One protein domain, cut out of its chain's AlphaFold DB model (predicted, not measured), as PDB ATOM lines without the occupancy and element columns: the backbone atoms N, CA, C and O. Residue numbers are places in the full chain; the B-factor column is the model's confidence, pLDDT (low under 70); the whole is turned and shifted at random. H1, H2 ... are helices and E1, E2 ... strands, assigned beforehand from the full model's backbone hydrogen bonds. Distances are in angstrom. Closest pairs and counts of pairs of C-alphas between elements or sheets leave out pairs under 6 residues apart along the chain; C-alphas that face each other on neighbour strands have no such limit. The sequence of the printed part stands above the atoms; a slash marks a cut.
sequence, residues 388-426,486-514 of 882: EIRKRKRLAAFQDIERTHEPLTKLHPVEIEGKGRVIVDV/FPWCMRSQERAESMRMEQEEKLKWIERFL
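This is residues 388 to 426 and 486 to 514 of the 882 residues of the protein "PHD-type domain-containing protein" of Ceriporiopsis subvermispora (strain B) (UniProt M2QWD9). Two helices meet as an open V, H1 with its residues 391 to 398 and H2 with its last residues, 507 to 514; beyond the other end of H1 a short link leads on to a small hairpin of two strands, E1 and E2, far from the point of the V. H1, the link and the hairpin follow one another along the longest axis, while residues 486 to 502, of which 488 to 502 belong to H2, stick out as a free arm. The 68 printed residues include two named helices and two named strands, in the order H1, E1, E2, H2, and the sheet, of order E1 - E2, is antiparallel. The class is mostly helix. The whole is extended, with a radius of gyration of the C-alphas of 18.9 A, and flat, spanning 60 by 33 by 15 A.

H1, residues 388 to 404, touches H2, residues 488 to 514, with residues 391 to 398 alone. H2 touches H1 with residues 507 to 514 alone. The closest C-alphas of the two are those of Lys 391 and Leu 514, 6.9 A apart. The helices run opposite ways at a steep tilt of 41 degrees. E1, residues 412 to 416, and E2, residues 420 to 424, form a hairpin of antiparallel neighbours, with 141 degrees between their directions. C-alphas 413 and 423 face each other at 4.3 A. N 414 and O 422 are 2.8 A apart and N 422 and O 414 are 2.9 A apart, both within hydrogen-bond range. H1 and E2 are apart, and E1 and H2 are apart. In H2 every O i to N i+4 pair is within hydrogen-bond range; in H1, 11 of 13 are.

H1 begins at C-alpha 388 at (155.875, 152.295, 119.298) and is 24.9 A long from first to last C-alpha. E1, from His 412 to Ile 416, measures 11.9 A. E2, from Gly 420 to Val 424, measures 12.0 A and begins at C-alpha 420 at (179.093, 179.949, 75.469). H2, from Trp 488 on, measures 39.5 A and ends at C-alpha 514 at (156.612, 147.940, 110.238).

The two C-alphas farthest apart, those of Glu 388 and Gly 418, are 60.7 A from each other, while the first and last printed C-alphas, 388 and 514, are 10.1 A apart. Residues 427 to 485 are not printed, and C-alphas 426 and 486 are 34.2 A apart across this cut, which lies in the link from E2 to H2. Of the links that are printed whole, H1 to E1 is short and E1 to E2 is tight. The mean pLDDT of the printed part is 84.3; residues 402 to 409 and residue 486 are under 70.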
ATOM      1  N   GLU A 388     156.334 151.071 119.963       87.81
ATOM      2  CA  GLU A 388     155.875 152.295 119.298       87.81
ATOM      3  C   GLU A 388     156.976 153.368 119.227       87.81
ATOM      4  O   GLU A 388     157.160 153.998 118.187       87.81
ATOM      5  N   ILE A 389     157.783 153.540 120.280       91.62
ATOM      6  CA  ILE A 389     158.950 154.439 120.268       91.62
ATOM      7  C   ILE A 389     159.965 153.971 119.210       91.62
ATOM      8  O   ILE A 389     160.479 154.782 118.434       91.62
ATOM      9  N   ARG A 390     160.211 152.657 119.112       88.88
ATOM     10  CA  ARG A 390     161.077 152.037 118.094       88.88
ATOM     11  C   ARG A 390     160.498 152.194 116.679       88.88
ATOM     12  O   ARG A 390     161.259 152.502 115.762       88.88
ATOM     13  N   LYS A 391     159.175 152.077 116.503       91.25
ATOM     14  CA  LYS A 391     158.435 152.327 115.249       91.25
ATOM     15  C   LYS A 391     158.545 153.793 114.819       91.25
ATOM     16  O   LYS A 391     159.012 154.058 113.714       91.25
ATOM     17  N   ARG A 392     158.238 154.749 115.706       90.12
ATOM     18  CA  ARG A 392     158.408 156.198 115.472       90.12
ATOM     19  C   ARG A 392     159.860 156.540 115.101       90.12
ATOM     20  O   ARG A 392     160.082 157.295 114.159       90.12
ATOM     21  N   LYS A 393     160.853 155.935 115.769       93.88
ATOM     22  CA  LYS A 393     162.282 156.119 115.452       93.88
ATOM     23  C   LYS A 393     162.686 155.531 114.091       93.88
ATOM     24  O   LYS A 393     163.494 156.143 113.399       93.88
ATOM     25  N   ARG A 394     162.127 154.380 113.689       88.44
ATOM     26  CA  ARG A 394     162.305 153.821 112.333       88.44
ATOM     27  C   ARG A 394     161.679 154.737 111.272       88.44
ATOM     28  O   ARG A 394     162.344 155.048 110.294       88.44
ATOM     29  N   LEU A 395     160.453 155.223 111.489       87.81
ATOM     30  CA  LEU A 395     159.754 156.131 110.565       87.81
ATOM     31  C   LEU A 395     160.488 157.470 110.372       87.81
ATOM     32  O   LEU A 395     160.611 157.930 109.240       87.81
ATOM     33  N   ALA A 396     161.026 158.060 111.444       89.50
ATOM     34  CA  ALA A 396     161.813 159.293 111.364       89.50
ATOM     35  C   ALA A 396     163.044 159.152 110.445       89.50
ATOM     36  O   ALA A 396     163.306 160.034 109.632       89.50
ATOM     37  N   ALA A 397     163.741 158.010 110.491       88.94
ATOM     38  CA  ALA A 397     164.902 157.768 109.632       88.94
ATOM     39  C   ALA A 397     164.560 157.802 108.128       88.94
ATOM     40  O   ALA A 397     165.379 158.249 107.332       88.94
ATOM     41  N   PHE A 398     163.349 157.397 107.728       86.56
ATOM     42  CA  PHE A 398     162.900 157.512 106.334       86.56
ATOM     43  C   PHE A 398     162.536 158.954 105.938       86.56
ATOM     44  O   PHE A 398     162.752 159.334 104.790       86.56
ATOM     45  N   GLN A 399     162.044 159.774 106.877       85.94
ATOM     46  CA  GLN A 399     161.754 161.197 106.630       85.94
ATOM     47  C   GLN A 399     163.028 162.014 106.379       85.94
ATOM     48  O   GLN A 399     163.036 162.900 105.524       85.94
ATOM     49  N   ASP A 400     164.111 161.709 107.098       74.69
ATOM     50  CA  ASP A 400     165.390 162.396 106.908       74.69
ATOM     51  C   ASP A 400     166.088 161.975 105.600       74.69
ATOM     52  O   ASP A 400     166.678 162.824 104.928       74.69
ATOM     53  N   ILE A 401     165.951 160.710 105.173       75.06
ATOM     54  CA  ILE A 401     166.521 160.221 103.902       75.06
ATOM     55  C   ILE A 401     165.938 160.969 102.694       75.06
ATOM     56  O   ILE A 401     166.714 161.415 101.846       75.06
ATOM     57  N   GLU A 402     164.613 161.166 102.613       65.88
ATOM     58  CA  GLU A 402     164.015 161.912 101.487       65.88
ATOM     59  C   GLU A 402     164.462 163.385 101.465       65.88
ATOM     60  O   GLU A 402     164.624 163.949 100.386       65.88
ATOM     61  N   ARG A 403     164.767 163.999 102.620       64.38
ATOM     62  CA  ARG A 403     165.334 165.362 102.679       64.38
ATOM     63  C   ARG A 403     166.764 165.441 102.149       64.38
ATOM     64  O   ARG A 403     167.089 166.390 101.445       64.38
ATOM     65  N   THR A 404     167.608 164.442 102.422       64.12
ATOM     66  CA  THR A 404     168.921 164.317 101.755       64.12
ATOM     67  C   THR A 404     168.825 163.937 100.274       64.12
ATOM     68  O   THR A 404     169.832 163.994  99.576       64.12
ATOM     69  N   HIS A 405     167.631 163.577  99.791       56.78
ATOM     70  CA  HIS A 405     167.349 163.243  98.396       56.78
ATOM     71  C   HIS A 405     166.607 164.353  97.624       56.78
ATOM     72  O   HIS A 405     166.157 164.099  96.503       56.78
ATOM     73  N   GLU A 406     166.528 165.589  98.151       56.47
ATOM     74  CA  GLU A 406     166.286 166.754  97.282       56.47
ATOM     75  C   GLU A 406     167.279 166.718  96.102       56.47
ATOM     76  O   GLU A 406     168.461 166.427  96.315       56.47
ATOM     77  N   PRO A 407     166.851 167.020  94.863       54.72
ATOM     78  CA  PRO A 407     167.734 166.956  93.706       54.72
ATOM     79  C   PRO A 407     168.882 167.965  93.841       54.72
ATOM     80  O   PRO A 407     168.721 169.172  93.640       54.72
ATOM     81  N   LEU A 408     170.065 167.441  94.174       55.69
ATOM     82  CA  LEU A 408     171.329 168.180  94.267       55.69
ATOM     83  C   LEU A 408     171.785 168.744  92.910       55.69
ATOM     84  O   LEU A 408     172.621 169.642  92.874       55.69
ATOM     85  N   THR A 409     171.185 168.278  91.812       57.56
ATOM     86  CA  THR A 409     171.308 168.782  90.437       57.56
ATOM     87  C   THR A 409     170.613 170.139  90.253       57.56
ATOM     88  O   THR A 409     169.725 170.334  89.420       57.56
ATOM     89  N   LYS A 410     171.034 171.134  91.045       71.62
ATOM     90  CA  LYS A 410     170.747 172.555  90.797       71.62
ATOM     91  C   LYS A 410     171.635 173.032  89.646       71.62
ATOM     92  O   LYS A 410     172.576 173.788  89.841       71.62
ATOM     93  N   LEU A 411     171.303 172.549  88.451       79.44
ATOM     94  CA  LEU A 411     171.878 172.879  87.150       79.44
ATOM     95  C   LEU A 411     172.295 174.360  87.045       79.44
ATOM     96  O   LEU A 411     171.451 175.259  86.963       79.44
ATOM     97  N   HIS A 412     173.604 174.620  87.035       85.62
ATOM     98  CA  HIS A 412     174.168 175.970  87.047       85.62
ATOM     99  C   HIS A 412     174.588 176.415  85.630       85.62
ATOM    100  O   HIS A 412     175.224 175.647  84.907       85.62
ATOM    101  N   PRO A 413     174.279 177.657  85.203       86.25
ATOM    102  CA  PRO A 413     174.740 178.187  83.922       86.25
ATOM    103  C   PRO A 413     176.220 178.596  84.006       86.25
ATOM    104  O   PRO A 413     176.558 179.618  84.603       86.25
ATOM    105  N   VAL A 414     177.095 177.814  83.376       94.50
ATOM    106  CA  VAL A 414     178.544 178.041  83.312       94.50
ATOM    107  C   VAL A 414     178.917 178.604  81.938       94.50
ATOM    108  O   VAL A 414     178.549 178.053  80.901       94.50
ATOM    109  N   GLU A 415     179.664 179.709  81.899       90.50
ATOM    110  CA  GLU A 415     180.253 180.212  80.652       90.50
ATOM    111  C   GLU A 415     181.522 179.422  80.316       90.50
ATOM    112  O   GLU A 415     182.562 179.587  80.949       90.50
ATOM    113  N   ILE A 416     181.431 178.555  79.307       92.62
ATOM    114  CA  ILE A 416     182.562 177.782  78.793       92.62
ATOM    115  C   ILE A 416     183.167 178.542  77.608       92.62
ATOM    116  O   ILE A 416     182.498 178.784  76.597       92.62
ATOM    117  N   GLU A 417     184.444 178.912  77.713       89.94
ATOM    118  CA  GLU A 417     185.153 179.648  76.662       89.94
ATOM    119  C   GLU A 417     185.096 178.890  75.320       89.94
ATOM    120  O   GLU A 417     185.299 177.677  75.249       89.94
ATOM    121  N   GLY A 418     184.734 179.597  74.247       90.94
ATOM    122  CA  GLY A 418     184.532 179.010  72.917       90.94
ATOM    123  C   GLY A 418     183.254 178.172  72.730       90.94
ATOM    124  O   GLY A 418     182.981 177.773  71.600       90.94
ATOM    125  N   LYS A 419     182.453 177.926  73.780       87.19
ATOM    126  CA  LYS A 419     181.159 177.209  73.699       87.19
ATOM    127  C   LYS A 419     179.949 178.015  74.190       87.19
ATOM    128  O   LYS A 419     178.823 177.674  73.841       87.19
ATOM    129  N   GLY A 420     180.161 179.093  74.945       91.44
ATOM    130  CA  GLY A 420     179.093 179.949  75.469       91.44
ATOM    131  C   GLY A 420     178.510 179.441  76.790       91.44
ATOM    132  O   GLY A 420     179.168 178.713  77.533       91.44
ATOM    133  N   ARG A 421     177.279 179.860  77.108       89.19
ATOM    134  CA  ARG A 421     176.571 179.454  78.334       89.19
ATOM    135  C   ARG A 421     176.059 178.026  78.191       89.19
ATOM    136  O   ARG A 421     175.092 177.793  77.473       89.19
ATOM    137  N   VAL A 422     176.696 177.098  78.895       92.44
ATOM    138  CA  VAL A 422     176.277 175.700  79.003       92.44
ATOM    139  C   VAL A 422     175.747 175.478  80.413       92.44
ATOM    140  O   VAL A 422     176.331 175.952  81.384       92.44
ATOM    141  N   ILE A 423     174.621 174.785  80.534       91.69
ATOM    142  CA  ILE A 423     174.061 174.431  81.836       91.69
ATOM    143  C   ILE A 423     174.730 173.128  82.284       91.69
ATOM    144  O   ILE A 423     174.739 172.158  81.528       91.69
ATOM    145  N   VAL A 424     175.342 173.126  83.470       90.12
ATOM    146  CA  VAL A 424     176.167 172.021  83.978       90.12
ATOM    147  C   VAL A 424     175.758 171.684  85.410       90.12
ATOM    148  O   VAL A 424     175.569 172.579  86.235       90.12
ATOM    149  N   ASP A 425     175.660 170.392  85.716       86.38
ATOM    150  CA  ASP A 425     175.594 169.909  87.094       86.38
ATOM    151  C   ASP A 425     176.976 170.035  87.738       86.38
ATOM    152  O   ASP A 425     177.880 169.235  87.493       86.38
ATOM    153  N   VAL A 426     177.149 171.089  88.534       81.69
ATOM    154  CA  VAL A 426     178.357 171.319  89.332       81.69
ATOM    155  C   VAL A 426     178.208 170.548  90.649       81.69
ATOM    156  O   VAL A 426     177.250 170.815  91.379       81.69
ATOM    157  N   PHE A 486     147.876 184.860  92.952       65.06
ATOM    158  CA  PHE A 486     146.795 184.182  92.245       65.06
ATOM    159  C   PHE A 486     146.756 184.644  90.771       65.06
ATOM    160  O   PHE A 486     146.864 185.850  90.530       65.06
ATOM    161  N   PRO A 487     146.561 183.748  89.780       76.44
ATOM    162  CA  PRO A 487     146.215 182.328  89.915       76.44
ATOM    163  C   PRO A 487     147.407 181.351  89.945       76.44
ATOM    164  O   PRO A 487     147.202 180.171  90.227       76.44
ATOM    165  N   TRP A 488     148.637 181.790  89.652       75.38
ATOM    166  CA  TRP A 488     149.796 180.890  89.522       75.38
ATOM    167  C   TRP A 488     150.166 180.188  90.830       75.38
ATOM    168  O   TRP A 488     150.510 179.002  90.804       75.38
ATOM    169  N   CYS A 489     149.988 180.867  91.968       79.00
ATOM    170  CA  CYS A 489     150.247 180.294  93.286       79.00
ATOM    171  C   CYS A 489     149.436 179.022  93.557       79.00
ATOM    172  O   CYS A 489     149.969 178.102  94.174       79.00
ATOM    173  N   MET A 490     148.201 178.912  93.040       77.94
ATOM    174  CA  MET A 490     147.367 177.729  93.271       77.94
ATOM    175  C   MET A 490     147.984 176.473  92.666       77.94
ATOM    176  O   MET A 490     148.041 175.467  93.351       77.94
ATOM    177  N   ARG A 491     148.527 176.522  91.441       82.31
ATOM    178  CA  ARG A 491     149.155 175.339  90.814       82.31
ATOM    179  C   ARG A 491     150.440 174.906  91.520       82.31
ATOM    180  O   ARG A 491     150.802 173.733  91.483       82.31
ATOM    181  N   SER A 492     151.156 175.843  92.139       80.25
ATOM    182  CA  SER A 492     152.354 175.528  92.923       80.25
ATOM    183  C   SER A 492     152.016 175.028  94.328       80.25
ATOM    184  O   SER A 492     152.662 174.093  94.792       80.25
ATOM    185  N   GLN A 493     150.959 175.555  94.950       86.50
ATOM    186  CA  GLN A 493     150.395 175.023  96.189       86.50
ATOM    187  C   GLN A 493     149.797 173.624  95.982       86.50
ATOM    188  O   GLN A 493     150.144 172.713  96.715       86.50
ATOM    189  N   GLU A 494     148.983 173.423  94.946       89.69
ATOM    190  CA  GLU A 494     148.368 172.147  94.560       89.69
ATOM    191  C   GLU A 494     149.430 171.065  94.325       89.69
ATOM    192  O   GLU A 494     149.325 169.970  94.875       89.69
ATOM    193  N   ARG A 495     150.515 171.379  93.598       88.62
ATOM    194  CA  ARG A 495     151.656 170.459  93.429       88.62
ATOM    195  C   ARG A 495     152.380 170.158  94.745       88.62
ATOM    196  O   ARG A 495     152.743 169.008  94.974       88.62
ATOM    197  N   ALA A 496     152.573 171.151  95.615       88.50
ATOM    198  CA  ALA A 496     153.194 170.947  96.924       88.50
ATOM    199  C   ALA A 496     152.304 170.119  97.872       88.50
ATOM    200  O   ALA A 496     152.803 169.243  98.571       88.50
ATOM    201  N   GLU A 497     150.990 170.342  97.870       90.56
ATOM    202  CA  GLU A 497     150.010 169.573  98.645       90.56
ATOM    203  C   GLU A 497     149.873 168.140  98.116       90.56
ATOM    204  O   GLU A 497     149.818 167.208  98.914       90.56
ATOM    205  N   SER A 498     149.926 167.945  96.796       89.62
ATOM    206  CA  SER A 498     149.968 166.620  96.161       89.62
ATOM    207  C   SER A 498     151.226 165.849  96.565       89.62
ATOM    208  O   SER A 498     151.126 164.736  97.069       89.62
ATOM    209  N   MET A 499     152.402 166.480  96.465       87.44
ATOM    210  CA  MET A 499     153.671 165.903  96.924       87.44
ATOM    211  C   MET A 499     153.649 165.580  98.427       87.44
ATOM    212  O   MET A 499     154.155 164.537  98.842       87.44
ATOM    213  N   ARG A 500     153.013 166.426  99.252       93.75
ATOM    214  CA  ARG A 500     152.843 166.166 100.689       93.75
ATOM    215  C   ARG A 500     151.916 164.976 100.951       93.75
ATOM    216  O   ARG A 500     152.218 164.169 101.823       93.75
ATOM    217  N   MET A 501     150.830 164.827 100.188       92.25
ATOM    218  CA  MET A 501     149.941 163.659 100.276       92.25
ATOM    219  C   MET A 501     150.637 162.370  99.820       92.25
ATOM    220  O   MET A 501     150.466 161.340 100.466       92.25
ATOM    221  N   GLU A 502     151.472 162.416  98.778       92.81
ATOM    222  CA  GLU A 502     152.304 161.274  98.370       92.81
ATOM    223  C   GLU A 502     153.319 160.885  99.457       92.81
ATOM    224  O   GLU A 502     153.514 159.699  99.718       92.81
ATOM    225  N   GLN A 503     153.938 161.858 100.134       88.06
ATOM    226  CA  GLN A 503     154.822 161.614 101.282       88.06
ATOM    227  C   GLN A 503     154.068 161.032 102.487       88.06
ATOM    228  O   GLN A 503     154.522 160.055 103.085       88.06
ATOM    229  N   GLU A 504     152.895 161.575 102.825       92.31
ATOM    230  CA  GLU A 504     152.012 161.035 103.868       92.31
ATOM    231  C   GLU A 504     151.560 159.601 103.542       92.31
ATOM    232  O   GLU A 504     151.561 158.739 104.424       92.31
ATOM    233  N   GLU A 505     151.236 159.299 102.278       95.12
ATOM    234  CA  GLU A 505     150.918 157.939 101.848       95.12
ATOM    235  C   GLU A 505     152.146 157.017 101.930       95.12
ATOM    236  O   GLU A 505     152.049 155.968 102.568       95.12
ATOM    237  N   LYS A 506     153.309 157.389 101.375       91.38
ATOM    238  CA  LYS A 506     154.559 156.606 101.485       91.38
ATOM    239  C   LYS A 506     154.866 156.229 102.936       91.38
ATOM    240  O   LYS A 506     155.095 155.055 103.231       91.38
ATOM    241  N   LEU A 507     154.811 157.201 103.849       91.75
ATOM    242  CA  LEU A 507     155.033 156.975 105.279       91.75
ATOM    243  C   LEU A 507     154.021 155.984 105.863       91.75
ATOM    244  O   LEU A 507     154.408 155.126 106.647       91.75
ATOM    245  N   LYS A 508     152.758 156.031 105.428       95.12
ATOM    246  CA  LYS A 508     151.690 155.099 105.824       95.12
ATOM    247  C   LYS A 508     151.838 153.691 105.223       95.12
ATOM    248  O   LYS A 508     151.371 152.720 105.819       95.12
ATOM    249  N   TRP A 509     152.490 153.541 104.069       94.19
ATOM    250  CA  TRP A 509     152.893 152.226 103.543       94.19
ATOM    251  C   TRP A 509     154.055 151.634 104.350       94.19
ATOM    252  O   TRP A 509     153.988 150.461 104.715       94.19
ATOM    253  N   ILE A 510     155.065 152.442 104.693       92.38
ATOM    254  CA  ILE A 510     156.162 152.035 105.591       92.38
ATOM    255  C   ILE A 510     155.612 151.694 106.984       92.38
ATOM    256  O   ILE A 510     156.028 150.710 107.587       92.38
ATOM    257  N   GLU A 511     154.635 152.460 107.476       92.44
ATOM    258  CA  GLU A 511     153.971 152.217 108.754       92.44
ATOM    259  C   GLU A 511     153.347 150.815 108.811       92.44
ATOM    260  O   GLU A 511     153.718 150.016 109.667       92.44
ATOM    261  N   ARG A 512     152.487 150.486 107.837       92.69
ATOM    262  CA  ARG A 512     151.840 149.167 107.713       92.69
ATOM    263  C   ARG A 512     152.833 148.015 107.568       92.69
ATOM    264  O   ARG A 512     152.538 146.906 108.001       92.69
ATOM    265  N   PHE A 513     153.971 148.256 106.918       91.75
ATOM    266  CA  PHE A 513     155.034 147.263 106.793       91.75
ATOM    267  C   PHE A 513     155.669 146.983 108.163       91.75
ATOM    268  O   PHE A 513     155.741 145.833 108.584       91.75
ATOM    269  N   LEU A 514     156.031 148.041 108.898       89.50
ATOM    270  CA  LEU A 514     156.612 147.940 110.238       89.50
ATOM    271  C   LEU A 514     155.649 147.386 111.296       89.50
ATOM    272  O   LEU A 514     156.123 146.769 112.245       89.50
TER     273      LEU A 514